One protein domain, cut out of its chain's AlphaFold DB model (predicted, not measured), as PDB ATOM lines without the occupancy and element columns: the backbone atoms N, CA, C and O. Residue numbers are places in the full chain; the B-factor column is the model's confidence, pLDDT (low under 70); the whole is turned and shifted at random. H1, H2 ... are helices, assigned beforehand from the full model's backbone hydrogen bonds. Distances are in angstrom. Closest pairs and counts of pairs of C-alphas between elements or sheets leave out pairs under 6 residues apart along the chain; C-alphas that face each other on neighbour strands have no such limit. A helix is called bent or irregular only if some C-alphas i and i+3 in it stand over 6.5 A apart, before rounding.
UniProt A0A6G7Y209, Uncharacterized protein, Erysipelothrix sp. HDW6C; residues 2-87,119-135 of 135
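What this domain is: This is residues 2 to 87 and 119 to 135 of the 135 residues of an uncharacterized protein of Erysipelothrix sp. HDW6C (UniProt A0A6G7Y209). One long straight helix, H4, is the backbone of the picture: H2 crosses its first half, H5 lies side by side with its beginning and runs back the other way, and short H3 makes a corner at its start. H1 is a short helix near both H2 and H4, and the far part of H4, residues 69 to 86, sticks out from this compact body as a bare arm. The printed part has 103 residues with five named helices in the order H1, H2, H3, H4, H5 and no named strand; the class is all helix. The whole is loose, with a radius of gyration of the C-alphas of 16.4 A, and elongated, spanning 55 by 31 by 20 A.

Where its parts are: Find C-alpha 52 at (176.502, 162.111, 221.473); from there H4, residues 52 to 86, runs 50.9 A to C-alpha 86 at (178.277, 211.388, 208.932). Look before it for H3, residues 40 to 47, 10.4 A long, and for H2, residues 18 to 36, 26.6 A long. H2 is irregular, but only just: C-alphas 19 and 22 are 6.7 A apart. H1, residues 5 to 10, is 8.7 A long and begins at C-alpha 5, (166.481, 174.181, 226.101). After the cut comes H5, residues 119 to 128, 14.8 A long; it too is only just irregular, with C-alphas 124 and 127 6.53 A apart.

How they stand to each other: Start at the hub, H4, which touches three helices. With residues 59 to 67 alone it touches H2, about perpendicular at 73 degrees; the closest C-alphas, of Tyr 24 and Ile 63, are 5.5 A apart. With residues 52 to 62 alone it touches H5 at a shallow tilt of 13 degrees, opposite ways; the closest C-alphas, of Leu 54 and Tyr 124, are 5.5 A apart. H3 and H4 touch only at the corner, the closest C-alphas, of Val 46 and Gly 52, 5.2 A apart. H1 is close to H4 but not clearly touching, with the closest C-alphas, of Tyr 8 and Lys 60, 6.4 A apart; H1 is apart from H3 and H5. In H1, H3 and H4 every O i to N i+4 pair is within hydrogen-bond range; in H2 13 of 15 are, and in H5 4 of 6.

The domain as a whole: The C-alphas farthest apart are those of Ser 49 and Ile 87, at 56.9 A. Residues 69 to 87 stand free; without them the body spans 38 by 22 by 21 A. Residues 88 to 118 are not printed, and C-alphas 87 and 119 are 37.4 A apart across this cut. Of the links that are printed whole, H2 to H3 and H3 to H4 are tight and H1 to H2 is short. The mean pLDDT of the printed part is 80.7; look for values under 70 at residues 80 to 87 and 132 to 135.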
ATOM      1  N   TYR A   2     168.020 168.300 218.241       77.50
ATOM      2  CA  TYR A   2     169.178 167.554 218.739       77.50
ATOM      3  C   TYR A   2     169.548 167.933 220.173       77.50
ATOM      4  O   TYR A   2     170.268 167.176 220.818       77.50
ATOM      5  N   LEU A   3     169.039 169.070 220.650       84.00
ATOM      6  CA  LEU A   3     169.257 169.602 221.988       84.00
ATOM      7  C   LEU A   3     167.963 170.265 222.480       84.00
ATOM      8  O   LEU A   3     167.330 170.993 221.710       84.00
ATOM      9  N   THR A   4     167.556 170.018 223.724       86.88
ATOM     10  CA  THR A   4     166.462 170.763 224.375       86.88
ATOM     11  C   THR A   4     166.983 172.030 225.056       86.88
ATOM     12  O   THR A   4     168.180 172.181 225.295       86.88
ATOM     13  N   PHE A   5     166.087 172.973 225.369       84.88
ATOM     14  CA  PHE A   5     166.481 174.181 226.101       84.88
ATOM     15  C   PHE A   5     166.970 173.860 227.522       84.88
ATOM     16  O   PHE A   5     167.924 174.467 227.993       84.88
ATOM     17  N   GLU A   6     166.360 172.867 228.173       84.75
ATOM     18  CA  GLU A   6     166.780 172.373 229.489       84.75
ATOM     19  C   GLU A   6     168.211 171.824 229.429       84.75
ATOM     20  O   GLU A   6     169.068 172.271 230.187       84.75
ATOM     21  N   GLU A   7     168.516 170.968 228.444       83.75
ATOM     22  CA  GLU A   7     169.878 170.463 228.219       83.75
ATOM     23  C   GLU A   7     170.860 171.609 227.912       83.75
ATOM     24  O   GLU A   7     172.002 171.608 228.362       83.75
ATOM     25  N   TYR A   8     170.445 172.633 227.165       83.88
ATOM     26  CA  TYR A   8     171.294 173.800 226.918       83.88
ATOM     27  C   TYR A   8     171.649 174.548 228.215       83.88
ATOM     28  O   TYR A   8     172.812 174.920 228.410       83.88
ATOM     29  N   GLN A   9     170.680 174.728 229.116       85.00
ATOM     30  CA  GLN A   9     170.881 175.405 230.397       85.00
ATOM     31  C   GLN A   9     171.703 174.576 231.387       85.00
ATOM     32  O   GLN A   9     172.603 175.127 232.022       85.00
ATOM     33  N   GLU A  10     171.455 173.269 231.488       82.50
ATOM     34  CA  GLU A  10     172.179 172.362 232.394       82.50
ATOM     35  C   GLU A  10     173.685 172.352 232.128       82.50
ATOM     36  O   GLU A  10     174.497 172.326 233.051       82.50
ATOM     37  N   PHE A  11     174.079 172.463 230.860       71.88
ATOM     38  CA  PHE A  11     175.483 172.545 230.472       71.88
ATOM     39  C   PHE A  11     176.073 173.958 230.638       71.88
ATOM     40  O   PHE A  11     177.210 174.197 230.225       71.88
ATOM     41  N   GLY A  12     175.330 174.912 231.212       72.81
ATOM     42  CA  GLY A  12     175.752 176.289 231.482       72.81
ATOM     43  C   GLY A  12     175.515 177.258 230.320       72.81
ATOM     44  O   GLY A  12     176.334 178.146 230.093       72.81
ATOM     45  N   GLY A  13     174.492 177.032 229.495       73.56
ATOM     46  CA  GLY A  13     174.087 177.942 228.421       73.56
ATOM     47  C   GLY A  13     173.188 179.054 228.956       73.56
ATOM     48  O   GLY A  13     172.110 178.784 229.477       73.56
ATOM     49  N   THR A  14     173.628 180.307 228.846       75.75
ATOM     50  CA  THR A  14     172.892 181.473 229.374       75.75
ATOM     51  C   THR A  14     172.695 182.587 228.350       75.75
ATOM     52  O   THR A  14     172.027 183.575 228.647       75.75
ATOM     53  N   SER A  15     173.253 182.444 227.146       79.12
ATOM     54  CA  SER A  15     173.277 183.518 226.150       79.12
ATOM     55  C   SER A  15     171.915 183.744 225.493       79.12
ATOM     56  O   SER A  15     171.609 184.861 225.090       79.12
ATOM     57  N   VAL A  16     171.107 182.690 225.359       82.25
ATOM     58  CA  VAL A  16     169.883 182.692 224.545       82.25
ATOM     59  C   VAL A  16     168.652 182.431 225.414       82.25
ATOM     60  O   VAL A  16     168.667 181.555 226.277       82.25
ATOM     61  N   THR A  17     167.568 183.177 225.182       85.94
ATOM     62  CA  THR A  17     166.264 182.954 225.830       85.94
ATOM     63  C   THR A  17     165.517 181.776 225.193       85.94
ATOM     64  O   THR A  17     165.796 181.400 224.054       85.94
ATOM     65  N   LEU A  18     164.521 181.210 225.887       84.88
ATOM     66  CA  LEU A  18     163.713 180.094 225.369       84.88
ATOM     67  C   LEU A  18     163.075 180.406 224.001       84.88
ATOM     68  O   LEU A  18     163.047 179.555 223.115       84.88
ATOM     69  N   GLU A  19     162.598 181.636 223.815       87.12
ATOM     70  CA  GLU A  19     161.950 182.084 222.575       87.12
ATOM     71  C   GLU A  19     162.921 182.097 221.388       87.12
ATOM     72  O   GLU A  19     162.567 181.715 220.273       87.12
ATOM     73  N   MET A  20     164.171 182.493 221.637       86.38
ATOM     74  CA  MET A  20     165.216 182.572 220.617       86.38
ATOM     75  C   MET A  20     165.889 181.215 220.375       86.38
ATOM     76  O   MET A  20     166.382 180.955 219.274       86.38
ATOM     77  N   PHE A  21     165.889 180.331 221.376       88.69
ATOM     78  CA  PHE A  21     166.596 179.053 221.346       88.69
ATOM     79  C   PHE A  21     166.229 178.205 220.130       88.69
ATOM     80  O   PHE A  21     167.119 177.733 219.430       88.69
ATOM     81  N   ASN A  22     164.937 178.068 219.820       88.75
ATOM     82  CA  ASN A  22     164.482 177.242 218.699       88.75
ATOM     83  C   ASN A  22     165.050 177.708 217.349       88.75
ATOM     84  O   ASN A  22     165.386 176.885 216.496       88.75
ATOM     85  N   ALA A  23     165.186 179.023 217.149       89.75
ATOM     86  CA  ALA A  23     165.746 179.577 215.921       89.75
ATOM     87  C   ALA A  23     167.258 179.320 215.823       89.75
ATOM     88  O   ALA A  23     167.757 178.923 214.764       89.75
ATOM     89  N   TYR A  24     167.989 179.502 216.926       89.69
ATOM     90  CA  TYR A  24     169.433 179.265 216.958       89.69
ATOM     91  C   TYR A  24     169.797 177.775 216.936       89.69
ATOM     92  O   TYR A  24     170.751 177.414 216.250       89.69
ATOM     93  N   GLU A  25     169.025 176.901 217.590       90.31
ATOM     94  CA  GLU A  25     169.187 175.441 217.500       90.31
ATOM     95  C   GLU A  25     169.027 174.981 216.059       90.31
ATOM     96  O   GLU A  25     169.878 174.254 215.545       90.31
ATOM     97  N   LEU A  26     167.989 175.469 215.374       89.75
ATOM     98  CA  LEU A  26     167.743 175.121 213.983       89.75
ATOM     99  C   LEU A  26     168.918 175.533 213.091       89.75
ATOM    100  O   LEU A  26     169.371 174.737 212.269       89.75
ATOM    101  N   ARG A  27     169.429 176.757 213.262       89.50
ATOM    102  CA  ARG A  27     170.591 177.257 212.512       89.50
ATOM    103  C   ARG A  27     171.853 176.449 212.806       89.50
ATOM    104  O   ARG A  27     172.528 176.027 211.869       89.50
ATOM    105  N   ALA A  28     172.146 176.183 214.078       88.38
ATOM    106  CA  ALA A  28     173.296 175.380 214.488       88.38
ATOM    107  C   ALA A  28     173.213 173.951 213.930       88.38
ATOM    108  O   ALA A  28     174.204 173.417 213.433       88.38
ATOM    109  N   ARG A  29     172.016 173.358 213.934       88.25
ATOM    110  CA  ARG A  29     171.746 172.044 213.352       88.25
ATOM    111  C   ARG A  29     171.972 172.020 211.844       88.25
ATOM    112  O   ARG A  29     172.640 171.121 211.357       88.25
ATOM    113  N   LEU A  30     171.467 173.006 211.106       87.44
ATOM    114  CA  LEU A  30     171.693 173.093 209.658       87.44
ATOM    115  C   LEU A  30     173.181 173.288 209.322       87.44
ATOM    116  O   LEU A  30     173.685 172.691 208.368       87.44
ATOM    117  N   ALA A  31     173.906 174.071 210.125       86.69
ATOM    118  CA  ALA A  31     175.352 174.218 209.984       86.69
ATOM    119  C   ALA A  31     176.080 172.885 210.233       86.69
ATOM    120  O   ALA A  31     176.927 172.486 209.439       86.69
ATOM    121  N   LEU A  32     175.696 172.146 211.277       86.69
ATOM    122  CA  LEU A  32     176.240 170.822 211.575       86.69
ATOM    123  C   LEU A  32     175.953 169.805 210.456       86.69
ATOM    124  O   LEU A  32     176.853 169.089 210.011       86.69
ATOM    125  N   ASP A  33     174.704 169.744 209.996       85.00
ATOM    126  CA  ASP A  33     174.253 168.819 208.953       85.00
ATOM    127  C   ASP A  33     174.995 169.097 207.634       85.00
ATOM    128  O   ASP A  33     175.494 168.174 206.987       85.00
ATOM    129  N   SER A  34     175.139 170.374 207.264       84.88
ATOM    130  CA  SER A  34     175.880 170.776 206.061       84.88
ATOM    131  C   SER A  34     177.381 170.502 206.172       84.88
ATOM    132  O   SER A  34     177.984 170.045 205.201       84.88
ATOM    133  N   TYR A  35     177.979 170.706 207.348       83.75
ATOM    134  CA  TYR A  35     179.405 170.469 207.570       83.75
ATOM    135  C   TYR A  35     179.763 168.978 207.579       83.75
ATOM    136  O   TYR A  35     180.775 168.567 207.014       83.75
ATOM    137  N   THR A  36     178.929 168.147 208.206       81.94
ATOM    138  CA  THR A  36     179.160 166.695 208.289       81.94
ATOM    139  C   THR A  36     178.761 165.960 207.008       81.94
ATOM    140  O   THR A  36     179.268 164.868 206.745       81.94
ATOM    141  N   MET A  37     177.860 166.535 206.201       82.00
ATOM    142  CA  MET A  37     177.270 165.911 205.008       82.00
ATOM    143  C   MET A  37     176.676 164.515 205.286       82.00
ATOM    144  O   MET A  37     176.615 163.664 204.396       82.00
ATOM    145  N   LYS A  38     176.270 164.238 206.533       79.38
ATOM    146  CA  LYS A  38     175.700 162.947 206.940       79.38
ATOM    147  C   LYS A  38     174.180 163.007 206.946       79.38
ATOM    148  O   LYS A  38     173.569 164.052 207.146       79.38
ATOM    149  N   SER A  39     173.549 161.849 206.761       78.00
ATOM    150  CA  SER A  39     172.101 161.749 206.908       78.00
ATOM    151  C   SER A  39     171.693 162.011 208.359       78.00
ATOM    152  O   SER A  39     172.374 161.607 209.307       78.00
ATOM    153  N   ARG A  40     170.516 162.620 208.537       78.50
ATOM    154  CA  ARG A  40     169.913 162.882 209.853       78.50
ATOM    155  C   ARG A  40     169.893 161.639 210.753       78.50
ATOM    156  O   ARG A  40     170.043 161.753 211.966       78.50
ATOM    157  N   HIS A  41     169.721 160.457 210.159       76.94
ATOM    158  CA  HIS A  41     169.688 159.180 210.869       76.94
ATOM    159  C   HIS A  41     171.050 158.793 211.471       76.94
ATOM    160  O   HIS A  41     171.102 158.341 212.614       76.94
ATOM    161  N   LEU A  42     172.156 159.018 210.751       76.94
ATOM    162  CA  LEU A  42     173.504 158.764 211.272       76.94
ATOM    163  C   LEU A  42     173.839 159.700 212.435       76.94
ATOM    164  O   LEU A  42     174.372 159.251 213.448       76.94
ATOM    165  N   ILE A  43     173.467 160.975 212.321       80.38
ATOM    166  CA  ILE A  43     173.664 161.956 213.393       80.38
ATOM    167  C   ILE A  43     172.849 161.555 214.628       80.38
ATOM    168  O   ILE A  43     173.384 161.533 215.733       80.38
ATOM    169  N   GLN A  44     171.595 161.126 214.447       82.06
ATOM    170  CA  GLN A  44     170.767 160.627 215.549       82.06
ATOM    171  C   GLN A  44     171.367 159.385 216.224       82.06
ATOM    172  O   GLN A  44     171.323 159.257 217.446       82.06
ATOM    173  N   LYS A  45     171.969 158.481 215.445       81.44
ATOM    174  CA  LYS A  45     172.659 157.301 215.979       81.44
ATOM    175  C   LYS A  45     173.873 157.687 216.828       81.44
ATOM    176  O   LYS A  45     174.097 157.076 217.869       81.44
ATOM    177  N   VAL A  46     174.629 158.708 216.418       82.12
ATOM    178  CA  VAL A  46     175.748 159.240 217.213       82.12
ATOM    179  C   VAL A  46     175.247 159.966 218.461       82.12
ATOM    180  O   VAL A  46     175.821 159.758 219.526       82.12
ATOM    181  N   LEU A  47     174.155 160.731 218.374       83.81
ATOM    182  CA  LEU A  47     173.527 161.398 219.526       83.81
ATOM    183  C   LEU A  47     173.099 160.421 220.628       83.81
ATOM    184  O   LEU A  47     173.215 160.735 221.810       83.81
ATOM    185  N   ASN A  48     172.666 159.221 220.244       82.56
ATOM    186  CA  ASN A  48     172.279 158.160 221.177       82.56
ATOM    187  C   ASN A  48     173.473 157.325 221.684       82.56
ATOM    188  O   ASN A  48     173.286 156.385 222.451       82.56
ATOM    189  N   SER A  49     174.694 157.620 221.232       82.50
ATOM    190  CA  SER A  49     175.917 156.927 221.651       82.50
ATOM    191  C   SER A  49     176.654 157.696 222.751       82.50
ATOM    192  O   SER A  49     176.358 158.859 223.019       82.50
ATOM    193  N   THR A  50     177.706 157.096 223.313       79.25
ATOM    194  CA  THR A  50     178.635 157.774 224.239       79.25
ATOM    195  C   THR A  50     179.311 159.004 223.628       79.25
ATOM    196  O   THR A  50     179.796 159.867 224.347       79.25
ATOM    197  N   ARG A  51     179.326 159.119 222.294       80.50
ATOM    198  CA  ARG A  51     179.880 160.270 221.569       80.50
ATOM    199  C   ARG A  51     178.849 161.371 221.303       80.50
ATOM    200  O   ARG A  51     179.207 162.415 220.763       80.50
ATOM    201  N   GLY A  52     177.585 161.150 221.665       83.06
ATOM    202  CA  GLY A  52     176.502 162.111 221.473       83.06
ATOM    203  C   GLY A  52     176.677 163.379 222.300       83.06
ATOM    204  O   GLY A  52     176.312 164.459 221.848       83.06
ATOM    205  N   GLU A  53     177.320 163.271 223.462       84.56
ATOM    206  CA  GLU A  53     177.655 164.416 224.311       84.56
ATOM    207  C   GLU A  53     178.545 165.432 223.586       84.56
ATOM    208  O   GLU A  53     178.281 166.628 223.633       84.56
ATOM    209  N   LEU A  54     179.521 164.971 222.797       85.12
ATOM    210  CA  LEU A  54     180.380 165.853 222.002       85.12
ATOM    211  C   LEU A  54     179.587 166.610 220.930       85.12
ATOM    212  O   LEU A  54     179.853 167.783 220.670       85.12
ATOM    213  N   VAL A  55     178.579 165.968 220.334       85.69
ATOM    214  CA  VAL A  55     177.677 166.620 219.372       85.69
ATOM    215  C   VAL A  55     176.814 167.673 220.073       85.69
ATOM    216  O   VAL A  55     176.674 168.778 219.552       85.69
ATOM    217  N   ARG A  56     176.298 167.378 221.274       87.31
ATOM    218  CA  ARG A  56     175.539 168.341 222.091       87.31
ATOM    219  C   ARG A  56     176.393 169.549 222.490       87.31
ATOM    220  O   ARG A  56     175.953 170.680 222.304       87.31
ATOM    221  N   ILE A  57     177.633 169.327 222.939       87.94
ATOM    222  CA  ILE A  57     178.599 170.396 223.257       87.94
ATOM    223  C   ILE A  57     178.876 171.258 222.021       87.94
ATOM    224  O   ILE A  57     178.857 172.485 222.107       87.94
ATOM    225  N   THR A  58     179.062 170.625 220.856       88.44
ATOM    226  CA  THR A  58     179.248 171.344 219.586       88.44
ATOM    227  C   THR A  58     178.060 172.259 219.298       88.44
ATOM    228  O   THR A  58     178.250 173.433 218.999       88.44
ATOM    229  N   LEU A  59     176.833 171.738 219.398       88.00
ATOM    230  CA  LEU A  59     175.615 172.507 219.134       88.00
ATOM    231  C   LEU A  59     175.451 173.668 220.112       88.00
ATOM    232  O   LEU A  59     175.112 174.766 219.683       88.00
ATOM    233  N   LYS A  60     175.746 173.456 221.396       87.88
ATOM    234  CA  LYS A  60     175.716 174.512 222.410       87.88
ATOM    235  C   LYS A  60     176.675 175.652 222.065       87.88
ATOM    236  O   LYS A  60     176.249 176.799 221.968       87.88
ATOM    237  N   GLU A  61     177.954 175.340 221.848       88.25
ATOM    238  CA  GLU A  61     178.950 176.365 221.519       88.25
ATOM    239  C   GLU A  61     178.628 177.067 220.193       88.25
ATOM    240  O   GLU A  61     178.879 178.262 220.045       88.25
ATOM    241  N   MET A  62     178.029 176.351 219.238       89.38
ATOM    242  CA  MET A  62     177.539 176.938 217.992       89.38
ATOM    243  C   MET A  62     176.383 177.913 218.228       89.38
ATOM    244  O   MET A  62     176.397 178.993 217.646       89.38
ATOM    245  N   ILE A  63     175.415 177.574 219.085       89.44
ATOM    246  CA  ILE A  63     174.305 178.466 219.458       89.44
ATOM    247  C   ILE A  63     174.848 179.749 220.098       89.44
ATOM    248  O   ILE A  63     174.496 180.844 219.660       89.44
ATOM    249  N   ASP A  64     175.755 179.622 221.069       87.94
ATOM    250  CA  ASP A  64     176.378 180.775 221.726       87.94
ATOM    251  C   ASP A  64     177.175 181.625 220.729       87.94
ATOM    252  O   ASP A  64     177.084 182.854 220.729       87.94
ATOM    253  N   ASN A  65     177.933 180.984 219.833       88.31
ATOM    254  CA  ASN A  65     178.691 181.694 218.814       88.31
ATOM    255  C   ASN A  65     177.774 182.444 217.843       88.31
ATOM    256  O   ASN A  65     178.058 183.599 217.538       88.31
ATOM    257  N   LEU A  66     176.684 181.827 217.382       88.50
ATOM    258  CA  LEU A  66     175.717 182.461 216.482       88.50
ATOM    259  C   LEU A  66     175.054 183.673 217.143       88.50
ATOM    260  O   LEU A  66     175.028 184.742 216.543       88.50
ATOM    261  N   PHE A  67     174.602 183.538 218.389       89.75
ATOM    262  CA  PHE A  67     173.995 184.645 219.124       89.75
ATOM    263  C   PHE A  67     174.973 185.810 219.331       89.75
ATOM    264  O   PHE A  67     174.634 186.973 219.109       89.75
ATOM    265  N   MET A  68     176.215 185.521 219.727       86.75
ATOM    266  CA  MET A  68     177.238 186.560 219.890       86.75
ATOM    267  C   MET A  68     177.596 187.217 218.554       86.75
ATOM    268  O   MET A  68     177.825 188.425 218.510       86.75
ATOM    269  N   SER A  69     177.613 186.442 217.469       85.12
ATOM    270  CA  SER A  69     177.886 186.945 216.120       85.12
ATOM    271  C   SER A  69     176.788 187.889 215.647       85.12
ATOM    272  O   SER A  69     177.107 188.991 215.215       85.12
ATOM    273  N   ASP A  70     175.515 187.516 215.799       86.00
ATOM    274  CA  ASP A  70     174.381 188.363 215.412       86.00
ATOM    275  C   ASP A  70     174.404 189.696 216.191       86.00
ATOM    276  O   ASP A  70     174.315 190.766 215.588       86.00
ATOM    277  N   ASN A  71     174.684 189.664 217.501       85.81
ATOM    278  CA  ASN A  71     174.846 190.882 218.310       85.81
ATOM    279  C   ASN A  71     176.024 191.767 217.864       85.81
ATOM    280  O   ASN A  71     175.937 192.997 217.889       85.81
ATOM    281  N   LEU A  72     177.161 191.164 217.504       83.44
ATOM    282  CA  LEU A  72     178.325 191.906 217.015       83.44
ATOM    283  C   LEU A  72     178.074 192.497 215.624       83.44
ATOM    284  O   LEU A  72     178.472 193.633 215.369       83.44
ATOM    285  N   LEU A  73     177.385 191.762 214.750       83.25
ATOM    286  CA  LEU A  73     177.013 192.217 213.413       83.25
ATOM    287  C   LEU A  73     176.032 193.386 213.472       83.25
ATOM    288  O   LEU A  73     176.203 194.346 212.726       83.25
ATOM    289  N   GLU A  74     175.043 193.359 214.366       85.06
ATOM    290  CA  GLU A  74     174.143 194.500 214.567       85.06
ATOM    291  C   GLU A  74     174.899 195.749 215.034       85.06
ATOM    292  O   GLU A  74     174.709 196.835 214.483       85.06
ATOM    293  N   LYS A  75     175.821 195.603 215.994       80.38
ATOM    294  CA  LYS A  75     176.670 196.715 216.450       80.38
ATOM    295  C   LYS A  75     177.550 197.265 215.329       80.38
ATOM    296  O   LYS A  75     177.642 198.483 215.184       80.38
ATOM    297  N   ALA A  76     178.161 196.391 214.529       77.06
ATOM    298  CA  ALA A  76     178.991 196.788 213.394       77.06
ATOM    299  C   ALA A  76     178.171 197.508 212.313       77.06
ATOM    300  O   ALA A  76     178.586 198.557 211.839       77.06
ATOM    301  N   LYS A  77     176.972 197.012 211.981       78.31
ATOM    302  CA  LYS A  77     176.059 197.671 211.033       78.31
ATOM    303  C   LYS A  77     175.640 199.058 211.508       78.31
ATOM    304  O   LYS A  77     175.617 199.991 210.713       78.31
ATOM    305  N   ASN A  78     175.340 199.213 212.796       77.19
ATOM    306  CA  ASN A  78     174.991 200.514 213.365       77.19
ATOM    307  C   ASN A  78     176.177 201.491 213.329       77.19
ATOM    308  O   ASN A  78     175.985 202.667 213.023       77.19
ATOM    309  N   ALA A  79     177.394 201.008 213.595       71.25
ATOM    310  CA  ALA A  79     178.612 201.810 213.509       71.25
ATOM    311  C   ALA A  79     178.944 202.219 212.063       71.25
ATOM    312  O   ALA A  79     179.188 203.398 211.811       71.25
ATOM    313  N   ASP A  80     178.881 201.281 211.113       68.19
ATOM    314  CA  ASP A  80     179.083 201.551 209.686       68.19
ATOM    315  C   ASP A  80     178.031 202.559 209.192       68.19
ATOM    316  O   ASP A  80     178.383 203.570 208.589       68.19
ATOM    317  N   ASN A  81     176.748 202.364 209.515       68.06
ATOM    318  CA  ASN A  81     175.686 203.303 209.141       68.06
ATOM    319  C   ASN A  81     175.922 204.712 209.704       68.06
ATOM    320  O   ASN A  81     175.698 205.691 208.993       68.06
ATOM    321  N   ALA A  82     176.388 204.838 210.952       63.78
ATOM    322  CA  ALA A  82     176.727 206.133 211.539       63.78
ATOM    323  C   ALA A  82     177.924 206.794 210.832       63.78
ATOM    324  O   ALA A  82     177.889 207.994 210.563       63.78
ATOM    325  N   TYR A  83     178.948 206.013 210.475       64.00
ATOM    326  CA  TYR A  83     180.120 206.490 209.741       64.00
ATOM    327  C   TYR A  83     179.756 206.973 208.325       64.00
ATOM    328  O   TYR A  83     180.054 208.111 207.965       64.00
ATOM    329  N   TYR A  84     179.025 206.158 207.557       61.50
ATOM    330  CA  TYR A  84     178.574 206.500 206.202       61.50
ATOM    331  C   TYR A  84     177.520 207.614 206.173       61.50
ATOM    332  O   TYR A  84     177.409 208.318 205.175       61.50
ATOM    333  N   SER A  85     176.741 207.806 207.240       60.00
ATOM    334  CA  SER A  85     175.787 208.925 207.310       60.00
ATOM    335  C   SER A  85     176.460 210.248 207.694       60.00
ATOM    336  O   SER A  85     175.950 211.308 207.340       60.00
ATOM    337  N   GLY A  86     177.588 210.202 208.414       55.22
ATOM    338  CA  GLY A  86     178.277 211.388 208.932       55.22
ATOM    339  C   GLY A  86     179.401 211.937 208.050       55.22
ATOM    340  O   GLY A  86     179.707 213.121 208.149       55.22
ATOM    341  N   ILE A  87     180.033 211.115 207.202       55.78
ATOM    342  CA  ILE A  87     181.298 211.474 206.535       55.78
ATOM    343  C   ILE A  87     181.285 211.034 205.063       55.78
ATOM    344  O   ILE A  87     181.999 210.115 204.677       55.78
ATOM    345  N   ARG A 119     186.121 175.886 213.683       88.31
ATOM    346  CA  ARG A 119     187.010 175.403 214.755       88.31
ATOM    347  C   ARG A 119     186.248 174.657 215.850       88.31
ATOM    348  O   ARG A 119     186.726 173.619 216.301       88.31
ATOM    349  N   ILE A 120     185.073 175.151 216.251       87.06
ATOM    350  CA  ILE A 120     184.196 174.476 217.224       87.06
ATOM    351  C   ILE A 120     183.806 173.090 216.697       87.06
ATOM    352  O   ILE A 120     183.994 172.082 217.380       87.06
ATOM    353  N   MET A 121     183.338 173.024 215.448       85.75
ATOM    354  CA  MET A 121     182.955 171.765 214.808       85.75
ATOM    355  C   MET A 121     184.132 170.789 214.690       85.75
ATOM    356  O   MET A 121     183.995 169.619 215.036       85.75
ATOM    357  N   GLN A 122     185.316 171.248 214.283       86.44
ATOM    358  CA  GLN A 122     186.508 170.396 214.209       86.44
ATOM    359  C   GLN A 122     186.928 169.856 215.578       86.44
ATOM    360  O   GLN A 122     187.226 168.669 215.698       86.44
ATOM    361  N   LYS A 123     186.914 170.700 216.616       86.56
ATOM    362  CA  LYS A 123     187.358 170.336 217.967       86.56
ATOM    363  C   LYS A 123     186.582 169.146 218.535       86.56
ATOM    364  O   LYS A 123     187.185 168.246 219.114       86.56
ATOM    365  N   TYR A 124     185.262 169.137 218.366       84.81
ATOM    366  CA  TYR A 124     184.394 168.159 219.027       84.81
ATOM    367  C   TYR A 124     183.871 167.058 218.101       84.81
ATOM    368  O   TYR A 124     183.614 165.952 218.571       84.81
ATOM    369  N   LEU A 125     183.744 167.301 216.791       84.19
ATOM    370  CA  LEU A 125     183.215 166.298 215.858       84.19
ATOM    371  C   LEU A 125     184.292 165.388 215.265       84.19
ATOM    372  O   LEU A 125     183.968 164.311 214.768       84.19
ATOM    373  N   TYR A 126     185.569 165.763 215.323       81.75
ATOM    374  CA  TYR A 126     186.653 164.880 214.891       81.75
ATOM    375  C   TYR A 126     186.631 163.502 215.594       81.75
ATOM    376  O   TYR A 126     186.571 162.483 214.903       81.75
ATOM    377  N   PRO A 127     186.551 163.412 216.940       78.31
ATOM    378  CA  PRO A 127     186.473 162.123 217.643       78.31
ATOM    379  C   PRO A 127     185.155 161.359 217.423       78.31
ATOM    380  O   PRO A 127     185.072 160.166 217.731       78.31
ATOM    381  N   THR A 128     184.107 161.996 216.886       76.19
ATOM    382  CA  THR A 128     182.815 161.331 216.641       76.19
ATOM    383  C   THR A 128     182.794 160.513 215.352       76.19
ATOM    384  O   THR A 128     181.841 159.770 215.135       76.19
ATOM    385  N   ASN A 129     183.847 160.586 214.524       75.12
ATOM    386  CA  ASN A 129     183.887 160.065 213.150       75.12
ATOM    387  C   ASN A 129     182.831 160.681 212.212       75.12
ATOM    388  O   ASN A 129     182.735 160.258 211.061       75.12
ATOM    389  N   LEU A 130     182.078 161.700 212.646       77.00
ATOM    390  CA  LEU A 130     181.113 162.389 211.782       77.00
ATOM    391  C   LEU A 130     181.806 163.186 210.669       77.00
ATOM    392  O   LEU A 130     181.217 163.371 209.607       77.00
ATOM    393  N   LEU A 131     183.058 163.600 210.894       77.25
ATOM    394  CA  LEU A 131     183.887 164.302 209.907       77.25
ATOM    395  C   LEU A 131     184.641 163.365 208.956       77.25
ATOM    396  O   LEU A 131     185.157 163.809 207.931       77.25
ATOM    397  N   ASN A 132     184.703 162.067 209.266       69.81
ATOM    398  CA  ASN A 132     185.365 161.107 208.396       69.81
ATOM    399  C   ASN A 132     184.441 160.770 207.214       69.81
ATOM    400  O   ASN A 132     183.289 160.342 207.376       69.81
ATOM    401  N   ARG A 133     184.959 160.950 205.992       54.41
ATOM    402  CA  ARG A 133     184.322 160.506 204.742       54.41
ATOM    403  C   ARG A 133     184.377 158.973 204.639       54.41
ATOM    404  O   ARG A 133     185.092 158.425 203.817       54.41
ATOM    405  N   GLY A 134     183.645 158.286 205.511       46.94
ATOM    406  CA  GLY A 134     183.221 156.904 205.304       46.94
ATOM    407  C   GLY A 134     181.843 156.907 204.650       46.94
ATOM    408  O   GLY A 134     180.914 157.488 205.227       46.94
ATOM    409  N   ILE A 135     181.779 156.353 203.438       38.94
ATOM    410  CA  ILE A 135     180.559 155.905 202.747       38.94
ATOM    411  C   ILE A 135     179.848 154.875 203.627       38.94
ATOM    412  O   ILE A 135     180.568 154.051 204.236       38.94
TER     413      ILE A 135